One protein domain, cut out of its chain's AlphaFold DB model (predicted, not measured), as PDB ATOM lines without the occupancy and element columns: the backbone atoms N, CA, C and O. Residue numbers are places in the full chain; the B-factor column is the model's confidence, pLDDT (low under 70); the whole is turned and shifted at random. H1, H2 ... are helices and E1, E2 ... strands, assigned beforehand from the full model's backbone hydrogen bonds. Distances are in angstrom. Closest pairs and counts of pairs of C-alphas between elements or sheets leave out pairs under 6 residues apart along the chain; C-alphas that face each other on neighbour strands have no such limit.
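AT A GLANCE: This is residues 166 to 337 of the 341 residues of an uncharacterized protein of Salinisphaera japonica YTM-1 (UniProt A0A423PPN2). H5 is the core of the main body, with a small three-stranded sheet E2 E1 E3 on one side of it, the short hairpin E4 E5 packed on it as well, and the long helix H4 folded beside it as a helical hairpin. Away from H4 and H5, H2 and H6 lie loosely side by side, and H1 is set apart, with residues 166 to 172 sticking out. The printed part has 172 residues with six named helices and five named strands, in the order H1 H2 E1 E2 H3 H4 H5 E3 E4 E5 H6; the class is mostly helix. The three-stranded sheet is mixed and the sheet E4 E5 antiparallel. The whole is compact, with a radius of gyration of the C-alphas of 16.7 A and spans of 41 by 40 by 34 A.

HOW THE PARTS SIT: H1, residues 168 to 181, touches no helix and is apart from H2, residues 197 to 209. E1, residues 214 to 218, forms an antiparallel hairpin with E2, residues 227 to 229, at 145 degrees, with N 217 and O 228 2.7 A apart. E1 is the inner strand; its other neighbour, E3, residues 304 to 307, is parallel at 27 degrees, with N 216 and O 305 2.8 A apart. H4, residues 252 to 275, touches H5, residues 282 to 300, with residues 254 to 265 alone; this helical hairpin has a shallow tilt of 26 degrees, opposite ways, and its closest C-alphas, of Leu 258 and Leu 292, are 6.6 A apart. H3, residues 245 to 248, is close to H5 but not clearly touching: the closest C-alphas, of Tyr 248 and Ala 300, are 5.3 A apart. H5 lies over E1 and E3 at a height over the sheet of 6.8 A and runs along the strands, at 2 degrees to E3 on the local plane: two layers, a helix on one face of a sheet. H4 only grazes this sheet, with residues 255 to 262. E4, residues 314 to 317, and E5, residues 320 to 323, form an antiparallel hairpin at 142 degrees, with N 315 and O 322 2.8 A apart; the closest C-alphas of H5 and E5, Gly 294 and Val 321, are 5.4 A apart. H6, residues 328 to 335, is close to H2 but not clearly touching, at a shallow tilt of 26 degrees, opposite ways; their closest C-alphas, of Met 204 and Ile 330, are 8.0 A apart. In H1, H2, H4, H5 and H6 every O i to N i+4 pair is within hydrogen-bond range; H3 is too short for one.

IN THESE COORDINATES: H1 begins at C-alpha 168 (-13.111, 51.318, 5.193) and measures 18.9 A; H2 measures 16.3 A and E1 13.3 A. H4 runs 33.8 A from C-alpha 252 (-10.926, 15.826, 19.847), and H5 26.3 A. H6 ends at C-alpha 335 (-30.912, 29.101, -13.115).

THE WHOLE: The C-alphas farthest apart, of Gly 166 and Asp 318, are 50.0 A apart. The printed part has no cut; the links H1 to H2 and E2 to H3 are long. Mean pLDDT of the printed part is 72.2, and 68 residues are under 70, among them 166 to 200 and 329 to 337.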
ATOM      1  N   GLY A 166     -19.583  53.726   2.579       41.19
ATOM      2  CA  GLY A 166     -18.451  54.622   2.294       41.19
ATOM      3  C   GLY A 166     -17.313  54.596   3.325       41.19
ATOM      4  O   GLY A 166     -16.383  55.391   3.221       41.19
ATOM      5  N   SER A 167     -17.358  53.698   4.317       39.97
ATOM      6  CA  SER A 167     -16.269  53.508   5.283       39.97
ATOM      7  C   SER A 167     -15.336  52.353   4.898       39.97
ATOM      8  O   SER A 167     -15.769  51.356   4.325       39.97
ATOM      9  N   ALA A 168     -14.081  52.408   5.353       37.31
ATOM     10  CA  ALA A 168     -13.111  51.318   5.193       37.31
ATOM     11  C   ALA A 168     -13.596  49.964   5.767       37.31
ATOM     12  O   ALA A 168     -13.149  48.902   5.340       37.31
ATOM     13  N   ARG A 169     -14.543  49.971   6.721       36.72
ATOM     14  CA  ARG A 169     -15.179  48.745   7.238       36.72
ATOM     15  C   ARG A 169     -16.157  48.122   6.240       36.72
ATOM     16  O   ARG A 169     -16.272  46.902   6.203       36.72
ATOM     17  N   PHE A 170     -16.825  48.933   5.423       41.09
ATOM     18  CA  PHE A 170     -17.677  48.456   4.334       41.09
ATOM     19  C   PHE A 170     -16.850  47.898   3.171       41.09
ATOM     20  O   PHE A 170     -17.231  46.889   2.580       41.09
ATOM     21  N   ASP A 171     -15.670  48.463   2.910       42.09
ATOM     22  CA  ASP A 171     -14.726  47.904   1.937       42.09
ATOM     23  C   ASP A 171     -14.123  46.577   2.411       42.09
ATOM     24  O   ASP A 171     -14.011  45.643   1.622       42.09
ATOM     25  N   LEU A 172     -13.820  46.437   3.707       40.12
ATOM     26  CA  LEU A 172     -13.433  45.153   4.305       40.12
ATOM     27  C   LEU A 172     -14.566  44.119   4.237       40.12
ATOM     28  O   LEU A 172     -14.301  42.953   3.965       40.12
ATOM     29  N   TYR A 173     -15.821  44.537   4.416       42.75
ATOM     30  CA  TYR A 173     -16.997  43.683   4.226       42.75
ATOM     31  C   TYR A 173     -17.167  43.249   2.759       42.75
ATOM     32  O   TYR A 173     -17.382  42.067   2.500       42.75
ATOM     33  N   ARG A 174     -16.968  44.149   1.782       44.53
ATOM     34  CA  ARG A 174     -16.916  43.789   0.352       44.53
ATOM     35  C   ARG A 174     -15.768  42.834   0.048       44.53
ATOM     36  O   ARG A 174     -15.981  41.850  -0.645       44.53
ATOM     37  N   GLN A 175     -14.565  43.094   0.558       40.84
ATOM     38  CA  GLN A 175     -13.402  42.218   0.382       40.84
ATOM     39  C   GLN A 175     -13.607  40.853   1.040       40.84
ATOM     40  O   GLN A 175     -13.138  39.850   0.514       40.84
ATOM     41  N   TRP A 176     -14.323  40.795   2.161       42.09
ATOM     42  CA  TRP A 176     -14.727  39.553   2.805       42.09
ATOM     43  C   TRP A 176     -15.726  38.774   1.925       42.09
ATOM     44  O   TRP A 176     -15.469  37.609   1.620       42.09
ATOM     45  N   LEU A 177     -16.757  39.441   1.387       42.19
ATOM     46  CA  LEU A 177     -17.681  38.905   0.368       42.19
ATOM     47  C   LEU A 177     -16.913  38.361  -0.852       42.19
ATOM     48  O   LEU A 177     -17.156  37.240  -1.285       42.19
ATOM     49  N   TYR A 178     -15.910  39.103  -1.331       40.56
ATOM     50  CA  TYR A 178     -15.027  38.744  -2.450       40.56
ATOM     51  C   TYR A 178     -13.940  37.706  -2.138       40.56
ATOM     52  O   TYR A 178     -13.269  37.263  -3.057       40.56
ATOM     53  N   ARG A 179     -13.685  37.358  -0.874       39.91
ATOM     54  CA  ARG A 179     -12.645  36.373  -0.510       39.91
ATOM     55  C   ARG A 179     -13.224  35.074   0.033       39.91
ATOM     56  O   ARG A 179     -12.588  34.039  -0.114       39.91
ATOM     57  N   HIS A 180     -14.385  35.134   0.683       41.03
ATOM     58  CA  HIS A 180     -14.934  34.015   1.456       41.03
ATOM     59  C   HIS A 180     -16.286  33.523   0.922       41.03
ATOM     60  O   HIS A 180     -16.574  32.335   1.030       41.03
ATOM     61  N   VAL A 181     -17.087  34.396   0.299       42.09
ATOM     62  CA  VAL A 181     -18.316  34.000  -0.419       42.09
ATOM     63  C   VAL A 181     -18.028  33.825  -1.912       42.09
ATOM     64  O   VAL A 181     -18.508  32.879  -2.528       42.09
ATOM     65  N   ALA A 182     -17.170  34.678  -2.470       34.16
ATOM     66  CA  ALA A 182     -16.688  34.605  -3.837       34.16
ATOM     67  C   ALA A 182     -15.184  34.298  -3.875       34.16
ATOM     68  O   ALA A 182     -14.385  35.136  -4.268       34.16
ATOM     69  N   ARG A 183     -14.771  33.046  -3.625       34.38
ATOM     70  CA  ARG A 183     -13.794  32.531  -4.603       34.38
ATOM     71  C   ARG A 183     -14.476  32.737  -5.972       34.38
ATOM     72  O   ARG A 183     -15.655  32.375  -6.068       34.38
ATOM     73  N   PRO A 184     -13.817  33.339  -6.977       30.55
ATOM     74  CA  PRO A 184     -14.356  33.327  -8.334       30.55
ATOM     75  C   PRO A 184     -14.669  31.859  -8.648       30.55
ATOM     76  O   PRO A 184     -13.764  31.029  -8.578       30.55
ATOM     77  N   GLY A 185     -15.946  31.507  -8.815       34.78
ATOM     78  CA  GLY A 185     -16.378  30.104  -8.876       34.78
ATOM     79  C   GLY A 185     -17.334  29.611  -7.784       34.78
ATOM     80  O   GLY A 185     -17.758  28.456  -7.845       34.78
ATOM     81  N   SER A 186     -17.794  30.444  -6.845       41.47
ATOM     82  CA  SER A 186     -19.143  30.226  -6.300       41.47
ATOM     83  C   SER A 186     -20.132  30.543  -7.429       41.47
ATOM     84  O   SER A 186     -20.686  31.641  -7.474       41.47
ATOM     85  N   ALA A 187     -20.337  29.583  -8.343       40.22
ATOM     86  CA  ALA A 187     -21.150  29.696  -9.566       40.22
ATOM     87  C   ALA A 187     -22.554  30.289  -9.337       40.22
ATOM     88  O   ALA A 187     -23.207  30.763 -10.261       40.22
ATOM     89  N   PHE A 188     -22.995  30.282  -8.083       47.12
ATOM     90  CA  PHE A 188     -24.205  30.913  -7.602       47.12
ATOM     91  C   PHE A 188     -24.283  32.435  -7.819       47.12
ATOM     92  O   PHE A 188     -25.362  32.945  -8.103       47.12
ATOM     93  N   PHE A 189     -23.178  33.171  -7.652       50.75
ATOM     94  CA  PHE A 189     -23.209  34.642  -7.555       50.75
ATOM     95  C   PHE A 189     -22.478  35.378  -8.666       50.75
ATOM     96  O   PHE A 189     -22.691  36.578  -8.802       50.75
ATOM     97  N   ASP A 190     -21.705  34.687  -9.504       46.81
ATOM     98  CA  ASP A 190     -21.107  35.312 -10.693       46.81
ATOM     99  C   ASP A 190     -22.185  35.857 -11.659       46.81
ATOM    100  O   ASP A 190     -21.876  36.611 -12.579       46.81
ATOM    101  N   ARG A 191     -23.456  35.484 -11.445       53.41
ATOM    102  CA  ARG A 191     -24.602  35.774 -12.314       53.41
ATOM    103  C   ARG A 191     -25.765  36.489 -11.621       53.41
ATOM    104  O   ARG A 191     -26.800  36.678 -12.245       53.41
ATOM    105  N   LEU A 192     -25.639  36.851 -10.343       55.59
ATOM    106  CA  LEU A 192     -26.682  37.605  -9.640       55.59
ATOM    107  C   LEU A 192     -26.353  39.099  -9.727       55.59
ATOM    108  O   LEU A 192     -25.213  39.472  -9.448       55.59
ATOM    109  N   ASP A 193     -27.325  39.950 -10.078       62.56
ATOM    110  CA  ASP A 193     -27.093  41.399 -10.092       62.56
ATOM    111  C   ASP A 193     -26.611  41.847  -8.696       62.56
ATOM    112  O   ASP A 193     -27.271  41.558  -7.684       62.56
ATOM    113  N   PRO A 194     -25.458  42.537  -8.594       65.56
ATOM    114  CA  PRO A 194     -24.958  43.052  -7.325       65.56
ATOM    115  C   PRO A 194     -25.978  43.890  -6.539       65.56
ATOM    116  O   PRO A 194     -25.910  43.914  -5.308       65.56
ATOM    117  N   ALA A 195     -26.919  44.559  -7.215       64.88
ATOM    118  CA  ALA A 195     -27.981  45.341  -6.588       64.88
ATOM    119  C   ALA A 195     -29.028  44.469  -5.871       64.88
ATOM    120  O   ALA A 195     -29.523  44.855  -4.809       64.88
ATOM    121  N   ASP A 196     -29.315  43.280  -6.402       65.81
ATOM    122  CA  ASP A 196     -30.317  42.357  -5.859       65.81
ATOM    123  C   ASP A 196     -29.748  41.433  -4.778       65.81
ATOM    124  O   ASP A 196     -30.480  40.942  -3.910       65.81
ATOM    125  N   SER A 197     -28.425  41.237  -4.779       67.38
ATOM    126  CA  SER A 197     -27.721  40.349  -3.849       67.38
ATOM    127  C   SER A 197     -28.120  40.557  -2.381       67.38
ATOM    128  O   SER A 197     -28.548  39.588  -1.746       67.38
ATOM    129  N   PRO A 198     -28.124  41.782  -1.814       69.19
ATOM    130  CA  PRO A 198     -28.484  41.979  -0.409       69.19
ATOM    131  C   PRO A 198     -29.930  41.583  -0.075       69.19
ATOM    132  O   PRO A 198     -30.208  41.121   1.035       69.19
ATOM    133  N   ALA A 199     -30.865  41.772  -1.011       68.31
ATOM    134  CA  ALA A 199     -32.271  41.442  -0.808       68.31
ATOM    135  C   ALA A 199     -32.491  39.924  -0.822       68.31
ATOM    136  O   ALA A 199     -33.157  39.394   0.074       68.31
ATOM    137  N   VAL A 200     -31.870  39.225  -1.777       69.19
ATOM    138  CA  VAL A 200     -31.882  37.756  -1.862       69.19
ATOM    139  C   VAL A 200     -31.262  37.149  -0.604       69.19
ATOM    140  O   VAL A 200     -31.848  36.255   0.007       69.19
ATOM    141  N   TRP A 201     -30.141  37.699  -0.139       71.94
ATOM    142  CA  TRP A 201     -29.486  37.255   1.088       71.94
ATOM    143  C   TRP A 201     -30.360  37.384   2.330       71.94
ATOM    144  O   TRP A 201     -30.551  36.409   3.056       71.94
ATOM    145  N   ARG A 202     -30.965  38.555   2.547       71.31
ATOM    146  CA  ARG A 202     -31.897  38.751   3.670       71.31
ATOM    147  C   ARG A 202     -33.089  37.811   3.595       71.31
ATOM    148  O   ARG A 202     -33.585  37.374   4.634       71.31
ATOM    149  N   PHE A 203     -33.578  37.532   2.391       73.62
ATOM    150  CA  PHE A 203     -34.669  36.590   2.213       73.62
ATOM    151  C   PHE A 203     -34.239  35.178   2.624       73.62
ATOM    152  O   PHE A 203     -34.934  34.553   3.425       73.62
ATOM    153  N   MET A 204     -33.096  34.688   2.129       74.38
ATOM    154  CA  MET A 204     -32.565  33.362   2.470       74.38
ATOM    155  C   MET A 204     -32.352  33.213   3.974       74.38
ATOM    156  O   MET A 204     -32.812  32.244   4.575       74.38
ATOM    157  N   GLU A 205     -31.731  34.208   4.598       76.31
ATOM    158  CA  GLU A 205     -31.513  34.215   6.038       76.31
ATOM    159  C   GLU A 205     -32.829  34.105   6.807       76.31
ATOM    160  O   GLU A 205     -33.019  33.168   7.572       76.31
ATOM    161  N   ARG A 206     -33.794  34.988   6.531       78.62
ATOM    162  CA  ARG A 206     -35.062  35.031   7.277       78.62
ATOM    163  C   ARG A 206     -35.986  33.847   7.015       78.62
ATOM    164  O   ARG A 206     -36.811  33.525   7.861       78.62
ATOM    165  N   ARG A 207     -35.951  33.266   5.816       77.75
ATOM    166  CA  ARG A 207     -36.934  32.250   5.401       77.75
ATOM    167  C   ARG A 207     -36.415  30.828   5.489       77.75
ATOM    168  O   ARG A 207     -37.226  29.921   5.645       77.75
ATOM    169  N   TYR A 208     -35.107  30.634   5.371       77.88
ATOM    170  CA  TYR A 208     -34.506  29.306   5.336       77.88
ATOM    171  C   TYR A 208     -33.595  29.050   6.539       77.88
ATOM    172  O   TYR A 208     -33.652  27.972   7.129       77.88
ATOM    173  N   LEU A 209     -32.799  30.044   6.937       83.06
ATOM    174  CA  LEU A 209     -31.738  29.848   7.923       83.06
ATOM    175  C   LEU A 209     -32.118  30.299   9.351       83.06
ATOM    176  O   LEU A 209     -31.497  29.848  10.306       83.06
ATOM    177  N   ASP A 210     -33.166  31.111   9.526       84.12
ATOM    178  CA  ASP A 210     -33.608  31.663  10.830       84.12
ATOM    179  C   ASP A 210     -34.079  30.613  11.842       84.12
ATOM    180  O   ASP A 210     -34.160  30.853  13.044       84.12
ATOM    181  N   ARG A 211     -34.331  29.391  11.372       85.44
ATOM    182  CA  ARG A 211     -34.630  28.254  12.248       85.44
ATOM    183  C   ARG A 211     -33.408  27.732  13.013       85.44
ATOM    184  O   ARG A 211     -33.587  26.978  13.971       85.44
ATOM    185  N   TYR A 212     -32.194  28.098  12.604       85.50
ATOM    186  CA  TYR A 212     -30.954  27.626  13.213       85.50
ATOM    187  C   TYR A 212     -30.382  28.647  14.190       85.50
ATOM    188  O   TYR A 212     -30.392  29.849  13.951       85.50
ATOM    189  N   ALA A 213     -29.828  28.149  15.291       80.75
ATOM    190  CA  ALA A 213     -29.121  28.963  16.271       80.75
ATOM    191  C   ALA A 213     -27.702  29.338  15.813       80.75
ATOM    192  O   ALA A 213     -27.131  30.306  16.310       80.75
ATOM    193  N   LEU A 214     -27.115  28.550  14.906       82.19
ATOM    194  CA  LEU A 214     -25.764  28.746  14.389       82.19
ATOM    195  C   LEU A 214     -25.637  28.128  12.995       82.19
ATOM    196  O   LEU A 214     -26.253  27.100  12.713       82.19
ATOM    197  N   LEU A 215     -24.796  28.738  12.160       85.06
ATOM    198  CA  LEU A 215     -24.448  28.257  10.829       85.06
ATOM    199  C   LEU A 215     -22.953  27.939  10.773       85.06
ATOM    200  O   LEU A 215     -22.130  28.791  11.107       85.06
ATOM    201  N   LEU A 216     -22.615  26.723  10.357       86.06
ATOM    202  CA  LEU A 216     -21.260  26.193  10.292       86.06
ATOM    203  C   LEU A 216     -20.956  25.647   8.898       86.06
ATOM    204  O   LEU A 216     -21.775  24.949   8.309       86.06
ATOM    205  N   LYS A 217     -19.751  25.903   8.403       87.06
ATOM    206  CA  LYS A 217     -19.211  25.337   7.172       87.06
ATOM    207  C   LYS A 217     -18.015  24.467   7.483       87.06
ATOM    208  O   LYS A 217     -17.104  24.901   8.185       87.06
ATOM    209  N   VAL A 218     -18.025  23.269   6.916       87.12
ATOM    210  CA  VAL A 218     -16.866  22.394   6.843       87.12
ATOM    211  C   VAL A 218     -16.186  22.600   5.497       87.12
ATOM    212  O   VAL A 218     -16.760  22.298   4.456       87.12
ATOM    213  N   CYS A 219     -14.977  23.144   5.494       82.75
ATOM    214  CA  CYS A 219     -14.217  23.410   4.277       82.75
ATOM    215  C   CYS A 219     -12.714  23.384   4.548       82.75
ATOM    216  O   CYS A 219     -12.291  23.602   5.680       82.75
ATOM    217  N   SER A 220     -11.907  23.158   3.509       75.00
ATOM    218  CA  SER A 220     -10.457  23.308   3.620       75.00
ATOM    219  C   SER A 220     -10.120  24.778   3.833       75.00
ATOM    220  O   SER A 220     -10.468  25.634   3.014       75.00
ATOM    221  N   VAL A 221      -9.483  25.087   4.959       66.50
ATOM    222  CA  VAL A 221      -8.925  26.417   5.204       66.50
ATOM    223  C   VAL A 221      -7.549  26.280   5.838       66.50
ATOM    224  O   VAL A 221      -7.428  25.553   6.831       66.50
ATOM    225  N   PRO A 222      -6.549  27.023   5.335       56.91
ATOM    226  CA  PRO A 222      -5.231  27.037   5.938       56.91
ATOM    227  C   PRO A 222      -5.282  27.355   7.423       56.91
ATOM    228  O   PRO A 222      -5.901  28.330   7.863       56.91
ATOM    229  N   SER A 223      -4.557  26.543   8.191       53.56
ATOM    230  CA  SER A 223      -4.317  26.760   9.621       53.56
ATOM    231  C   SER A 223      -5.581  26.762  10.497       53.56
ATOM    232  O   SER A 223      -5.603  27.406  11.553       53.56
ATOM    233  N   SER A 224      -6.640  26.051  10.094       66.00
ATOM    234  CA  SER A 224      -7.771  25.750  10.974       66.00
ATOM    235  C   SER A 224      -8.268  24.315  10.831       66.00
ATOM    236  O   SER A 224      -8.045  23.651   9.822       66.00
ATOM    237  N   ALA A 225      -9.023  23.877  11.836       66.31
ATOM    238  CA  ALA A 225      -9.707  22.589  11.890       66.31
ATOM    239  C   ALA A 225     -10.861  22.423  10.891       66.31
ATOM    240  O   ALA A 225     -11.822  21.711  11.158       66.31
ATOM    241  N   GLY A 226     -10.813  23.123   9.760       69.62
ATOM    242  CA  GLY A 226     -11.768  22.984   8.674       69.62
ATOM    243  C   GLY A 226     -13.216  23.337   9.022       69.62
ATOM    244  O   GLY A 226     -14.089  23.046   8.220       69.62
ATOM    245  N   LEU A 227     -13.496  23.954  10.178       77.38
ATOM    246  CA  LEU A 227     -14.838  24.356  10.615       77.38
ATOM    247  C   LEU A 227     -14.917  25.869  10.824       77.38
ATOM    248  O   LEU A 227     -14.122  26.446  11.570       77.38
ATOM    249  N   TRP A 228     -15.917  26.505  10.217       77.19
ATOM    250  CA  TRP A 228     -16.062  27.957  10.228       77.19
ATOM    251  C   TRP A 228     -17.506  28.400  10.430       77.19
ATOM    252  O   TRP A 228     -18.403  27.803   9.843       77.19
ATOM    253  N   PRO A 229     -17.766  29.461  11.213       76.00
ATOM    254  CA  PRO A 229     -19.063  30.121  11.162       76.00
ATOM    255  C   PRO A 229     -19.303  30.710   9.762       76.00
ATOM    256  O   PRO A 229     -18.372  31.220   9.135       76.00
ATOM    257  N   ILE A 230     -20.542  30.631   9.272       74.75
ATOM    258  CA  ILE A 230     -20.914  31.168   7.953       74.75
ATOM    259  C   ILE A 230     -21.565  32.533   8.101       74.75
ATOM    260  O   ILE A 230     -22.755  32.614   8.411       74.75
ATOM    261  N   ASP A 231     -20.812  33.598   7.836       67.38
ATOM    262  CA  ASP A 231     -21.331  34.969   7.898       67.38
ATOM    263  C   ASP A 231     -22.130  35.301   6.635       67.38
ATOM    264  O   ASP A 231     -21.647  35.984   5.741       67.38
ATOM    265  N   TYR A 232     -23.367  34.826   6.503       67.62
ATOM    266  CA  TYR A 232     -24.139  35.218   5.327       67.62
ATOM    267  C   TYR A 232     -24.351  36.751   5.278       67.62
ATOM    268  O   TYR A 232     -24.565  37.408   6.301       67.62
ATOM    269  N   PRO A 233     -24.204  37.374   4.093       58.66
ATOM    270  CA  PRO A 233     -24.114  38.828   3.983       58.66
ATOM    271  C   PRO A 233     -25.457  39.557   4.129       58.66
ATOM    272  O   PRO A 233     -25.473  40.787   4.118       58.66
ATOM    273  N   GLY A 234     -26.584  38.862   4.296       58.62
ATOM    274  CA  GLY A 234     -27.875  39.509   4.543       58.62
ATOM    275  C   GLY A 234     -27.924  40.197   5.909       58.62
ATOM    276  O   GLY A 234     -28.681  41.162   6.079       58.62
ATOM    277  N   GLY A 235     -27.073  39.755   6.843       59.88
ATOM    278  CA  GLY A 235     -26.866  40.356   8.159       59.88
ATOM    279  C   GLY A 235     -28.065  40.233   9.105       59.88
ATOM    280  O   GLY A 235     -28.072  40.854  10.165       59.88
ATOM    281  N   ALA A 236     -29.099  39.476   8.730       58.28
ATOM    282  CA  ALA A 236     -30.255  39.177   9.564       58.28
ATOM    283  C   ALA A 236     -29.962  38.042  10.550       58.28
ATOM    284  O   ALA A 236     -30.510  38.055  11.651       58.28
ATOM    285  N   LEU A 237     -29.086  37.100  10.183       59.50
ATOM    286  CA  LEU A 237     -28.627  36.058  11.094       59.50
ATOM    287  C   LEU A 237     -27.286  36.412  11.695       59.50
ATOM    288  O   LEU A 237     -26.306  36.666  11.000       59.50
ATOM    289  N   ARG A 238     -27.256  36.422  13.026       55.19
ATOM    290  CA  ARG A 238     -26.025  36.613  13.773       55.19
ATOM    291  C   ARG A 238     -25.198  35.352  13.687       55.19
ATOM    292  O   ARG A 238     -25.616  34.294  14.152       55.19
ATOM    293  N   THR A 239     -23.990  35.490  13.188       54.41
ATOM    294  CA  THR A 239     -22.982  34.471  13.379       54.41
ATOM    295  C   THR A 239     -22.297  34.662  14.710       54.41
ATOM    296  O   THR A 239     -21.914  35.758  15.128       54.41
ATOM    297  N   GLY A 240     -22.205  33.562  15.439       46.47
ATOM    298  CA  GLY A 240     -21.510  33.547  16.702       46.47
ATOM    299  C   GLY A 240     -20.035  33.909  16.550       46.47
ATOM    300  O   GLY A 240     -19.411  33.656  15.521       46.47
ATOM    301  N   ARG A 241     -19.434  34.454  17.617       51.22
ATOM    302  CA  ARG A 241     -17.967  34.475  17.734       51.22
ATOM    303  C   ARG A 241     -17.439  33.049  17.569       51.22
ATOM    304  O   ARG A 241     -18.107  32.122  18.012       51.22
ATOM    305  N   GLY A 242     -16.244  32.928  16.979       57.22
ATOM    306  CA  GLY A 242     -15.561  31.667  16.667       57.22
ATOM    307  C   GLY A 242     -15.929  30.516  17.601       57.22
ATOM    308  O   GLY A 242     -15.790  30.623  18.821       57.22
ATOM    309  N   VAL A 243     -16.443  29.456  16.989       63.66
ATOM    310  CA  VAL A 243     -17.042  28.314  17.666       63.66
ATOM    311  C   VAL A 243     -15.936  27.456  18.254       63.66
ATOM    312  O   VAL A 243     -15.016  27.050  17.550       63.66
ATOM    313  N   LYS A 244     -16.018  27.207  19.559       72.12
ATOM    314  CA  LYS A 244     -15.186  26.213  20.226       72.12
ATOM    315  C   LYS A 244     -15.835  24.848  20.043       72.12
ATOM    316  O   LYS A 244     -17.011  24.693  20.365       72.12
ATOM    317  N   PHE A 245     -15.093  23.874  19.527       78.38
ATOM    318  CA  PHE A 245     -15.585  22.511  19.304       78.38
ATOM    319  C   PHE A 245     -16.130  21.878  20.593       78.38
ATOM    320  O   PHE A 245     -17.132  21.157  20.582       78.38
ATOM    321  N   GLU A 246     -15.520  22.230  21.722       79.31
ATOM    322  CA  GLU A 246     -15.876  21.769  23.058       79.31
ATOM    323  C   GLU A 246     -17.260  22.266  23.497       79.31
ATOM    324  O   GLU A 246     -17.974  21.536  24.183       79.31
ATOM    325  N   ASP A 247     -17.684  23.454  23.045       77.88
ATOM    326  CA  ASP A 247     -19.006  24.017  23.370       77.88
ATOM    327  C   ASP A 247     -20.147  23.151  22.788       77.88
ATOM    328  O   ASP A 247     -21.281  23.200  23.268       77.88
ATOM    329  N   TYR A 248     -19.841  22.324  21.781       81.06
ATOM    330  CA  TYR A 248     -20.766  21.400  21.117       81.06
ATOM    331  C   TYR A 248     -20.484  19.932  21.464       81.06
ATOM    332  O   TYR A 248     -21.137  19.029  20.946       81.06
ATOM    333  N   GLY A 249     -19.522  19.672  22.357       86.19
ATOM    334  CA  GLY A 249     -19.125  18.318  22.731       86.19
ATOM    335  C   GLY A 249     -18.593  17.494  21.557       86.19
ATOM    336  O   GLY A 249     -18.735  16.271  21.585       86.19
ATOM    337  N   ILE A 250     -18.022  18.155  20.543       88.50
ATOM    338  CA  ILE A 250     -17.336  17.493  19.434       88.50
ATOM    339  C   ILE A 250     -16.044  16.876  20.002       88.50
ATOM    340  O   ILE A 250     -15.258  17.596  20.624       88.50
ATOM    341  N   PRO A 251     -15.811  15.560  19.845       90.75
ATOM    342  CA  PRO A 251     -14.609  14.914  20.360       90.75
ATOM    343  C   PRO A 251     -13.349  15.420  19.661       90.75
ATOM    344  O   PRO A 251     -13.369  15.647  18.452       90.75
ATOM    345  N   ALA A 252     -12.236  15.472  20.396       88.56
ATOM    346  CA  ALA A 252     -10.926  15.826  19.847       88.56
ATOM    347  C   ALA A 252     -10.563  14.985  18.610       88.56
ATOM    348  O   ALA A 252     -10.111  15.533  17.619       88.56
ATOM    349  N   SER A 253     -10.898  13.690  18.597       91.94
ATOM    350  CA  SER A 253     -10.645  12.819  17.441       91.94
ATOM    351  C   SER A 253     -11.347  13.258  16.150       91.94
ATOM    352  O   SER A 253     -10.828  13.016  15.064       91.94
ATOM    353  N   VAL A 254     -12.520  13.894  16.243       91.56
ATOM    354  CA  VAL A 254     -13.226  14.452  15.076       91.56
ATOM    355  C   VAL A 254     -12.554  15.746  14.624       91.56
ATOM    356  O   VAL A 254     -12.409  15.964  13.423       91.56
ATOM    357  N   VAL A 255     -12.113  16.578  15.572       88.81
ATOM    358  CA  VAL A 255     -11.373  17.819  15.294       88.81
ATOM    359  C   VAL A 255     -10.045  17.508  14.602       88.81
ATOM    360  O   VAL A 255      -9.787  18.046  13.531       88.81
ATOM    361  N   ASP A 256      -9.270  16.562  15.130       88.56
ATOM    362  CA  ASP A 256      -7.999  16.123  14.545       88.56
ATOM    363  C   ASP A 256      -8.207  15.559  13.129       88.56
ATOM    364  O   ASP A 256      -7.433  15.829  12.209       88.56
ATOM    365  N   ALA A 257      -9.277  14.784  12.920       90.94
ATOM    366  CA  ALA A 257      -9.596  14.231  11.608       90.94
ATOM    367  C   ALA A 257      -9.996  15.313  10.590       90.94
ATOM    368  O   ALA A 257      -9.664  15.177   9.407       90.94
ATOM    369  N   LEU A 258     -10.681  16.374  11.037       89.62
ATOM    370  CA  LEU A 258     -10.983  17.557  10.230       89.62
ATOM    371  C   LEU A 258      -9.725  18.360   9.899       89.62
ATOM    372  O   LEU A 258      -9.561  18.734   8.742       89.62
ATOM    373  N   GLU A 259      -8.837  18.590  10.869       85.44
ATOM    374  CA  GLU A 259      -7.544  19.258  10.658       85.44
ATOM    375  C   GLU A 259      -6.716  18.519   9.609       85.44
ATOM    376  O   GLU A 259      -6.323  19.102   8.601       85.44
ATOM    377  N   GLN A 260      -6.536  17.208   9.783       86.94
ATOM    378  CA  GLN A 260      -5.784  16.377   8.841       86.94
ATOM    379  C   GLN A 260      -6.398  16.383   7.441       86.94
ATOM    380  O   GLN A 260      -5.678  16.469   6.449       86.94
ATOM    381  N   TRP A 261      -7.726  16.274   7.345       91.44
ATOM    382  CA  TRP A 261      -8.412  16.327   6.058       91.44
ATOM    383  C   TRP A 261      -8.288  17.708   5.400       91.44
ATOM    384  O   TRP A 261      -8.044  17.769   4.198       91.44
ATOM    385  N   SER A 262      -8.424  18.794   6.167       84.75
ATOM    386  CA  SER A 262      -8.316  20.172   5.676       84.75
ATOM    387  C   SER A 262      -6.920  20.452   5.126       84.75
ATOM    388  O   SER A 262      -6.812  20.893   3.984       84.75
ATOM    389  N   CYS A 263      -5.871  20.123   5.893       82.00
ATOM    390  CA  CYS A 263      -4.479  20.270   5.461       82.00
ATOM    391  C   CYS A 263      -4.198  19.434   4.210       82.00
ATOM    392  O   CYS A 263      -3.731  19.963   3.212       82.00
ATOM    393  N   PHE A 264      -4.580  18.151   4.215       83.75
ATOM    394  CA  PHE A 264      -4.343  17.283   3.062       83.75
ATOM    395  C   PHE A 264      -5.082  17.765   1.807       83.75
ATOM    396  O   PHE A 264      -4.521  17.737   0.719       83.75
ATOM    397  N   LYS A 265      -6.337  18.218   1.931       81.69
ATOM    398  CA  LYS A 265      -7.089  18.758   0.791       81.69
ATOM    399  C   LYS A 265      -6.437  20.028   0.242       81.69
ATOM    400  O   LYS A 265      -6.414  20.201  -0.971       81.69
ATOM    401  N   GLU A 266      -5.916  20.890   1.109       78.12
ATOM    402  CA  GLU A 266      -5.193  22.093   0.698       78.12
ATOM    403  C   GLU A 266      -3.887  21.763  -0.029       78.12
ATOM    404  O   GLU A 266      -3.689  22.264  -1.134       78.12
ATOM    405  N   ASP A 267      -3.057  20.880   0.533       78.88
ATOM    406  CA  ASP A 267      -1.802  20.434  -0.086       78.88
ATOM    407  C   ASP A 267      -2.073  19.832  -1.467       78.88
ATOM    408  O   ASP A 267      -1.455  20.196  -2.461       78.88
ATOM    409  N   VAL A 268      -3.090  18.974  -1.560       78.38
ATOM    410  CA  VAL A 268      -3.490  18.335  -2.813       78.38
ATOM    411  C   VAL A 268      -3.999  19.343  -3.854       78.38
ATOM    412  O   VAL A 268      -3.683  19.217  -5.040       78.38
ATOM    413  N   GLU A 269      -4.802  20.330  -3.445       73.81
ATOM    414  CA  GLU A 269      -5.266  21.404  -4.335       73.81
ATOM    415  C   GLU A 269      -4.098  22.287  -4.802       73.81
ATOM    416  O   GLU A 269      -4.065  22.691  -5.969       73.81
ATOM    417  N   PHE A 270      -3.138  22.563  -3.917       71.94
ATOM    418  CA  PHE A 270      -1.959  23.368  -4.209       71.94
ATOM    419  C   PHE A 270      -0.991  22.640  -5.148       71.94
ATOM    420  O   PHE A 270      -0.660  23.175  -6.206       71.94
ATOM    421  N   ASP A 271      -0.598  21.410  -4.825       73.88
ATOM    422  CA  ASP A 271       0.364  20.618  -5.597       73.88
ATOM    423  C   ASP A 271      -0.170  20.297  -6.997       73.88
ATOM    424  O   ASP A 271       0.545  20.432  -7.992       73.88
ATOM    425  N   HIS A 272      -1.460  19.954  -7.122       66.94
ATOM    426  CA  HIS A 272      -2.061  19.738  -8.440       66.94
ATOM    427  C   HIS A 272      -1.990  21.005  -9.304       66.94
ATOM    428  O   HIS A 272      -1.752  20.915 -10.513       66.94
ATOM    429  N   ALA A 273      -2.199  22.186  -8.719       67.25
ATOM    430  CA  ALA A 273      -2.161  23.434  -9.471       67.25
ATOM    431  C   ALA A 273      -0.762  23.760 -10.030       67.25
ATOM    432  O   ALA A 273      -0.682  24.492 -11.017       67.25
ATOM    433  N   HIS A 274       0.312  23.217  -9.444       64.75
ATOM    434  CA  HIS A 274       1.692  23.571  -9.789       64.75
ATOM    435  C   HIS A 274       2.443  22.473 -10.555       64.75
ATOM    436  O   HIS A 274       3.142  22.788 -11.518       64.75
ATOM    437  N   ASP A 275       2.258  21.201 -10.198       66.94
ATOM    438  CA  ASP A 275       3.206  20.153 -10.602       66.94
ATOM    439  C   ASP A 275       2.678  19.210 -11.691       66.94
ATOM    440  O   ASP A 275       3.414  18.360 -12.194       66.94
ATOM    441  N   GLY A 276       1.403  19.333 -12.083       62.44
ATOM    442  CA  GLY A 276       0.810  18.500 -13.140       62.44
ATOM    443  C   GLY A 276       0.859  16.991 -12.852       62.44
ATOM    444  O   GLY A 276       0.776  16.185 -13.781       62.44
ATOM    445  N   GLY A 277       1.024  16.614 -11.579       71.81
ATOM    446  CA  GLY A 277       1.095  15.231 -11.123       71.81
ATOM    447  C   GLY A 277      -0.198  14.437 -11.364       71.81
ATOM    448  O   GLY A 277      -1.182  14.964 -11.895       71.81
ATOM    449  N   PRO A 278      -0.223  13.146 -10.979       73.31
ATOM    450  CA  PRO A 278      -1.418  12.319 -11.088       73.31
ATOM    451  C   PRO A 278      -2.609  13.008 -10.427       73.31
ATOM    452  O   PRO A 278      -2.511  13.451  -9.282       73.31
ATOM    453  N   ARG A 279      -3.735  13.089 -11.147       74.81
ATOM    454  CA  ARG A 279      -4.933  13.743 -10.627       74.81
ATOM    455  C   ARG A 279      -5.373  13.027  -9.337       74.81
ATOM    456  O   ARG A 279      -5.673  11.834  -9.396       74.81
ATOM    457  N   PRO A 280      -5.426  13.730  -8.198       80.38
ATOM    458  CA  PRO A 280      -5.953  13.209  -6.949       80.38
ATOM    459  C   PRO A 280      -7.395  12.735  -7.128       80.38
ATOM    460  O   PRO A 280      -8.161  13.314  -7.907       80.38
ATOM    461  N   ASP A 281      -7.788  11.717  -6.364       88.06
ATOM    462  CA  ASP A 281      -9.189  11.303  -6.276       88.06
ATOM    463  C   ASP A 281      -9.978  12.328  -5.440       88.06
ATOM    464  O   ASP A 281     -10.174  12.187  -4.229       88.06
ATOM    465  N   PHE A 282     -10.398  13.405  -6.105       84.62
ATOM    466  CA  PHE A 282     -11.207  14.463  -5.502       84.62
ATOM    467  C   PHE A 282     -12.562  13.952  -5.005       84.62
ATOM    468  O   PHE A 282     -13.074  14.477  -4.019       84.62
ATOM    469  N   ASP A 283     -13.116  12.902  -5.616       88.25
ATOM    470  CA  ASP A 283     -14.374  12.311  -5.163       88.25
ATOM    471  C   ASP A 283     -14.184  11.595  -3.822       88.25
ATOM    472  O   ASP A 283     -15.029  11.705  -2.932       88.25
ATOM    473  N   ALA A 284     -13.068  10.886  -3.631       89.25
ATOM    474  CA  ALA A 284     -12.728  10.299  -2.338       89.25
ATOM    475  C   ALA A 284     -12.477  11.368  -1.264       89.25
ATOM    476  O   ALA A 284     -12.954  11.220  -0.134       89.25
ATOM    477  N   LEU A 285     -11.780  12.452  -1.613       87.81
ATOM    478  CA  LEU A 285     -11.568  13.600  -0.725       87.81
ATOM    479  C   LEU A 285     -12.881  14.253  -0.294       87.81
ATOM    480  O   LEU A 285     -13.060  14.556   0.889       87.81
ATOM    481  N   ASP A 286     -13.803  14.444  -1.236       89.06
ATOM    482  CA  ASP A 286     -15.113  15.027  -0.973       89.06
ATOM    483  C   ASP A 286     -16.001  14.088  -0.153       89.06
ATOM    484  O   ASP A 286     -16.643  14.542   0.793       89.06
ATOM    485  N   ARG A 287     -15.991  12.777  -0.430       92.31
ATOM    486  CA  ARG A 287     -16.690  11.783   0.406       92.31
ATOM    487  C   ARG A 287     -16.188  11.813   1.849       92.31
ATOM    488  O   ARG A 287     -16.998  11.776   2.774       92.31
ATOM    489  N   ARG A 288     -14.869  11.920   2.055       93.06
ATOM    490  CA  ARG A 288     -14.280  12.045   3.398       93.06
ATOM    491  C   ARG A 288     -14.698  13.349   4.081       93.06
ATOM    492  O   ARG A 288     -15.084  13.313   5.246       93.06
ATOM    493  N   GLY A 289     -14.650  14.473   3.367       92.12
ATOM    494  CA  GLY A 289     -15.078  15.772   3.891       92.12
ATOM    495  C   GLY A 289     -16.550  15.778   4.305       92.12
ATOM    496  O   GLY A 289     -16.882  16.224   5.402       92.12
ATOM    497  N   LEU A 290     -17.420  15.192   3.478       93.75
ATOM    498  CA  LEU A 290     -18.840  15.048   3.784       93.75
ATOM    499  C   LEU A 290     -19.083  14.164   5.015       93.75
ATOM    500  O   LEU A 290     -19.868  14.537   5.883       93.75
ATOM    501  N   ALA A 291     -18.386  13.031   5.137       94.25
ATOM    502  CA  ALA A 291     -18.496  12.170   6.314       94.25
ATOM    503  C   ALA A 291     -18.102  12.910   7.607       94.25
ATOM    504  O   ALA A 291     -18.810  12.829   8.613       94.25
ATOM    505  N   LEU A 292     -17.021  13.698   7.570       93.69
ATOM    506  CA  LEU A 292     -16.592  14.524   8.703       93.69
ATOM    507  C   LEU A 292     -17.596  15.638   9.026       93.69
ATOM    508  O   LEU A 292     -17.881  15.888  10.198       93.69
ATOM    509  N   ALA A 293     -18.190  16.273   8.014       93.69
ATOM    510  CA  ALA A 293     -19.267  17.237   8.223       93.69
ATOM    511  C   ALA A 293     -20.511  16.592   8.851       93.69
ATOM    512  O   ALA A 293     -21.173  17.204   9.693       93.69
ATOM    513  N   GLY A 294     -20.787  15.333   8.506       94.62
ATOM    514  CA  GLY A 294     -21.783  14.506   9.175       94.62
ATOM    515  C   GLY A 294     -21.488  14.344  10.661       94.62
ATOM    516  O   GLY A 294     -22.357  14.614  11.489       94.62
ATOM    517  N   GLU A 295     -20.260  13.980  11.025       94.31
ATOM    518  CA  GLU A 295     -19.853  13.887  12.431       94.31
ATOM    519  C   GLU A 295     -20.038  15.221  13.168       94.31
ATOM    520  O   GLU A 295     -20.635  15.250  14.245       94.31
ATOM    521  N   VAL A 296     -19.641  16.347  12.562       92.06
ATOM    522  CA  VAL A 296     -19.899  17.685  13.125       92.06
ATOM    523  C   VAL A 296     -21.393  17.905  13.356       92.06
ATOM    524  O   VAL A 296     -21.780  18.284  14.462       92.06
ATOM    525  N   LYS A 297     -22.248  17.635  12.361       92.94
ATOM    526  CA  LYS A 297     -23.709  17.785  12.476       92.94
ATOM    527  C   LYS A 297     -24.282  16.931  13.608       92.94
ATOM    528  O   LYS A 297     -25.137  17.410  14.356       92.94
ATOM    529  N   ARG A 298     -23.791  15.698  13.765       92.38
ATOM    530  CA  ARG A 298     -24.235  14.751  14.798       92.38
ATOM    531  C   ARG A 298     -24.028  15.296  16.210       92.38
ATOM    532  O   ARG A 298     -24.913  15.152  17.050       92.38
ATOM    533  N   TYR A 299     -22.886  15.930  16.467       91.69
ATOM    534  CA  TYR A 299     -22.582  16.531  17.770       91.69
ATOM    535  C   TYR A 299     -23.180  17.931  17.937       91.69
ATOM    536  O   TYR A 299     -23.666  18.262  19.016       91.69
ATOM    537  N   ALA A 300     -23.182  18.745  16.878       87.56
ATOM    538  CA  ALA A 300     -23.671  20.119  16.934       87.56
ATOM    539  C   ALA A 300     -25.173  20.196  17.267       87.56
ATOM    540  O   ALA A 300     -25.598  21.077  18.025       87.56
ATOM    541  N   GLY A 301     -25.945  19.230  16.759       89.44
ATOM    542  CA  GLY A 301     -27.379  19.103  16.984       89.44
ATOM    543  C   GLY A 301     -28.223  19.637  15.826       89.44
ATOM    544  O   GLY A 301     -27.740  20.274  14.890       89.44
ATOM    545  N   ALA A 302     -29.526  19.356  15.887       89.38
ATOM    546  CA  ALA A 302     -30.477  19.716  14.833       89.38
ATOM    547  C   ALA A 302     -30.694  21.235  14.694       89.38
ATOM    548  O   ALA A 302     -31.085  21.701  13.626       89.38
ATOM    549  N   ASP A 303     -30.417  22.005  15.749       87.69
ATOM    550  CA  ASP A 303     -30.527  23.465  15.778       87.69
ATOM    551  C   ASP A 303     -29.315  24.185  15.165       87.69
ATOM    552  O   ASP A 303     -29.314  25.413  15.098       87.69
ATOM    553  N   VAL A 304     -28.308  23.451  14.688       88.06
ATOM    554  CA  VAL A 304     -27.132  24.003  14.005       88.06
ATOM    555  C   VAL A 304     -27.162  23.611  12.533       88.06
ATOM    556  O   VAL A 304     -27.227  22.429  12.196       88.06
ATOM    557  N   TYR A 305     -27.104  24.595  11.643       90.00
ATOM    558  CA  TYR A 305     -26.902  24.362  10.218       90.00
ATOM    559  C   TYR A 305     -25.440  24.002   9.987       90.00
ATOM    560  O   TYR A 305     -24.552  24.720  10.444       90.00
ATOM    561  N   VAL A 306     -25.192  22.908   9.279       91.31
ATOM    562  CA  VAL A 306     -23.849  22.509   8.858       91.31
ATOM    563  C   VAL A 306     -23.891  22.355   7.350       91.31
ATOM    564  O   VAL A 306     -24.773  21.664   6.852       91.31
ATOM    565  N   GLU A 307     -22.968  22.973   6.627       91.38
ATOM    566  CA  GLU A 307     -22.774  22.727   5.198       91.38
ATOM    567  C   GLU A 307     -21.361  22.217   4.928       91.38
ATOM    568  O   GLU A 307     -20.411  22.597   5.612       91.38
ATOM    569  N   PHE A 308     -21.225  21.380   3.908       87.38
ATOM    570  CA  PHE A 308     -19.931  20.995   3.347       87.38
ATOM    571  C   PHE A 308     -19.726  21.716   2.013       87.38
ATOM    572  O   PHE A 308     -18.779  22.485   1.827       87.38
ATOM    573  N   ARG A 309     -20.692  21.562   1.103       83.31
ATOM    574  CA  ARG A 309     -20.817  22.394  -0.093       83.31
ATOM    575  C   ARG A 309     -21.771  23.550   0.169       83.31
ATOM    576  O   ARG A 309     -22.756  23.408   0.888       83.31
ATOM    577  N   SER A 310     -21.487  24.696  -0.443       75.88
ATOM    578  CA  SER A 310     -22.270  25.917  -0.242       75.88
ATOM    579  C   SER A 310     -23.767  25.674  -0.469       75.88
ATOM    580  O   SER A 310     -24.159  25.160  -1.520       75.88
ATOM    581  N   PHE A 311     -24.587  26.059   0.514       75.38
ATOM    582  CA  PHE A 311     -26.049  25.927   0.519       75.38
ATOM    583  C   PHE A 311     -26.603  24.501   0.477       75.38
ATOM    584  O   PHE A 311     -27.787  24.304   0.190       75.38
ATOM    585  N   ARG A 312     -25.777  23.498   0.771       85.56
ATOM    586  CA  ARG A 312     -26.211  22.110   0.905       85.56
ATOM    587  C   ARG A 312     -26.089  21.708   2.363       85.56
ATOM    588  O   ARG A 312     -24.996  21.451   2.862       85.56
ATOM    589  N   GLU A 313     -27.228  21.707   3.051       91.12
ATOM    590  CA  GLU A 313     -27.271  21.300   4.453       91.12
ATOM    591  C   GLU A 313     -26.857  19.836   4.583       91.12
ATOM    592  O   GLU A 313     -27.391  18.971   3.899       91.12
ATOM    593  N   VAL A 314     -25.955  19.550   5.510       93.25
ATOM    594  CA  VAL A 314     -25.641  18.194   5.929       93.25
ATOM    595  C   VAL A 314     -26.707  17.726   6.913       93.25
ATOM    596  O   VAL A 314     -26.939  18.337   7.962       93.25
ATOM    597  N   LEU A 315     -27.360  16.626   6.564       91.00
ATOM    598  CA  LEU A 315     -28.421  15.991   7.328       91.00
ATOM    599  C   LEU A 315     -28.009  14.576   7.730       91.00
ATOM    600  O   LEU A 315     -27.234  13.917   7.039       91.00
ATOM    601  N   TRP A 316     -28.584  14.112   8.835       86.12
ATOM    602  CA  TRP A 316     -28.589  12.703   9.212       86.12
ATOM    603  C   TRP A 316     -29.982  12.143   8.962       86.12
ATOM    604  O   TRP A 316     -30.944  12.597   9.584       86.12
ATOM    605  N   VAL A 317     -30.084  11.180   8.052       83.50
ATOM    606  CA  VAL A 317     -31.338  10.509   7.696       83.50
ATOM    607  C   VAL A 317     -31.086   9.012   7.781       83.50
ATOM    608  O   VAL A 317     -30.175   8.512   7.139       83.50
ATOM    609  N   ASP A 318     -31.843   8.315   8.629       86.06
ATOM    610  CA  ASP A 318     -31.783   6.853   8.779       86.06
ATOM    611  C   ASP A 318     -30.385   6.264   9.056       86.06
ATOM    612  O   ASP A 318     -30.097   5.117   8.733       86.06
ATOM    613  N   GLY A 319     -29.519   7.036   9.721       80.56
ATOM    614  CA  GLY A 319     -28.149   6.622  10.046       80.56
ATOM    615  C   GLY A 319     -27.113   6.957   8.971       80.56
ATOM    616  O   GLY A 319     -25.931   6.718   9.199       80.56
ATOM    617  N   ASP A 320     -27.535   7.570   7.866       85.44
ATOM    618  CA  ASP A 320     -26.661   8.026   6.793       85.44
ATOM    619  C   ASP A 320     -26.505   9.550   6.784       85.44
ATOM    620  O   ASP A 320     -27.416  10.315   7.123       85.44
ATOM    621  N   VAL A 321     -25.319   9.994   6.360       88.88
ATOM    622  CA  VAL A 321     -25.000  11.406   6.138       88.88
ATOM    623  C   VAL A 321     -25.368  11.770   4.708       88.88
ATOM    624  O   VAL A 321     -24.797  11.233   3.758       88.88
ATOM    625  N   VAL A 322     -26.287  12.717   4.547       89.94
ATOM    626  CA  VAL A 322     -26.740  13.180   3.230       89.94
ATOM    627  C   VAL A 322     -26.609  14.690   3.107       89.94
ATOM    628  O   VAL A 322     -26.871  15.433   4.051       89.94
ATOM    629  N   GLU A 323     -26.228  15.161   1.922       89.81
ATOM    630  CA  GLU A 323     -26.372  16.573   1.570       89.81
ATOM    631  C   GLU A 323     -27.793  16.810   1.067       89.81
ATOM    632  O   GLU A 323     -28.217  16.235   0.058       89.81
ATOM    633  N   ALA A 324     -28.528  17.685   1.745       87.50
ATOM    634  CA  ALA A 324     -29.795  18.185   1.257       87.50
ATOM    635  C   ALA A 324     -29.605  18.806  -0.136       87.50
ATOM    636  O   ALA A 324     -28.571  19.435  -0.414       87.50
ATOM    637  N   PRO A 325     -30.604  18.674  -1.025       82.06
ATOM    638  CA  PRO A 325     -30.588  19.437  -2.256       82.06
ATOM    639  C   PRO A 325     -30.517  20.926  -1.921       82.06
ATOM    640  O   PRO A 325     -31.072  21.391  -0.921       82.06
ATOM    641  N   MET A 326     -29.846  21.674  -2.791       75.88
ATOM    642  CA  MET A 326     -29.859  23.127  -2.717       75.88
ATOM    643  C   MET A 326     -31.321  23.606  -2.712       75.88
ATOM    644  O   MET A 326     -32.097  23.143  -3.553       75.88
ATOM    645  N   PRO A 327     -31.723  24.496  -1.786       71.62
ATOM    646  CA  PRO A 327     -33.102  24.959  -1.706       71.62
ATOM    647  C   PRO A 327     -33.597  25.478  -3.054       71.62
ATOM    648  O   PRO A 327     -32.889  26.219  -3.727       71.62
ATOM    649  N   GLU A 328     -34.817  25.121  -3.454       70.31
ATOM    650  CA  GLU A 328     -35.303  25.387  -4.815       70.31
ATOM    651  C   GLU A 328     -35.242  26.873  -5.189       70.31
ATOM    652  O   GLU A 328     -34.878  27.222  -6.301       70.31
ATOM    653  N   MET A 329     -35.549  27.769  -4.254       67.25
ATOM    654  CA  MET A 329     -35.416  29.205  -4.485       67.25
ATOM    655  C   MET A 329     -33.970  29.612  -4.795       67.25
ATOM    656  O   MET A 329     -33.746  30.411  -5.696       67.25
ATOM    657  N   ILE A 330     -33.009  29.051  -4.062       65.31
ATOM    658  CA  ILE A 330     -31.578  29.254  -4.291       65.31
ATOM    659  C   ILE A 330     -31.262  28.722  -5.697       65.31
ATOM    660  O   ILE A 330     -30.823  29.481  -6.559       65.31
ATOM    661  N   ALA A 331     -31.658  27.486  -6.003       67.00
ATOM    662  CA  ALA A 331     -31.500  26.894  -7.331       67.00
ATOM    663  C   ALA A 331     -32.137  27.733  -8.467       67.00
ATOM    664  O   ALA A 331     -31.544  27.865  -9.536       67.00
ATOM    665  N   ARG A 332     -33.302  28.356  -8.247       65.25
ATOM    666  CA  ARG A 332     -33.975  29.245  -9.212       65.25
ATOM    667  C   ARG A 332     -33.214  30.549  -9.428       65.25
ATOM    668  O   ARG A 332     -33.063  30.958 -10.572       65.25
ATOM    669  N   CYS A 333     -32.693  31.169  -8.368       61.16
ATOM    670  CA  CYS A 333     -31.817  32.336  -8.503       61.16
ATOM    671  C   CYS A 333     -30.552  32.003  -9.303       61.16
ATOM    672  O   CYS A 333     -30.068  32.852 -10.043       61.16
ATOM    673  N   SER A 334     -30.053  30.764  -9.210       55.19
ATOM    674  CA  SER A 334     -28.915  30.323 -10.022       55.19
ATOM    675  C   SER A 334     -29.264  29.992 -11.480       55.19
ATOM    676  O   SER A 334     -28.395  30.127 -12.336       55.19
ATOM    677  N   SER A 335     -30.505  29.584 -11.782       55.34
ATOM    678  CA  SER A 335     -30.912  29.101 -13.115       55.34
ATOM    679  C   SER A 335     -31.682  30.113 -13.971       55.34
ATOM    680  O   SER A 335     -31.629  30.033 -15.194       55.34
ATOM    681  N   GLN A 336     -32.378  31.092 -13.378       50.47
ATOM    682  CA  GLN A 336     -33.163  32.089 -14.128       50.47
ATOM    683  C   GLN A 336     -32.315  32.991 -15.036       50.47
ATOM    684  O   GLN A 336     -32.848  33.558 -15.986       50.47
ATOM    685  N   HIS A 337     -31.007  33.085 -14.802       42.78
ATOM    686  CA  HIS A 337     -30.117  33.894 -15.629       42.78
ATOM    687  C   HIS A 337     -29.603  33.164 -16.888       42.78
ATOM    688  O   HIS A 337     -29.182  33.839 -17.821       42.78
TER     689      HIS A 337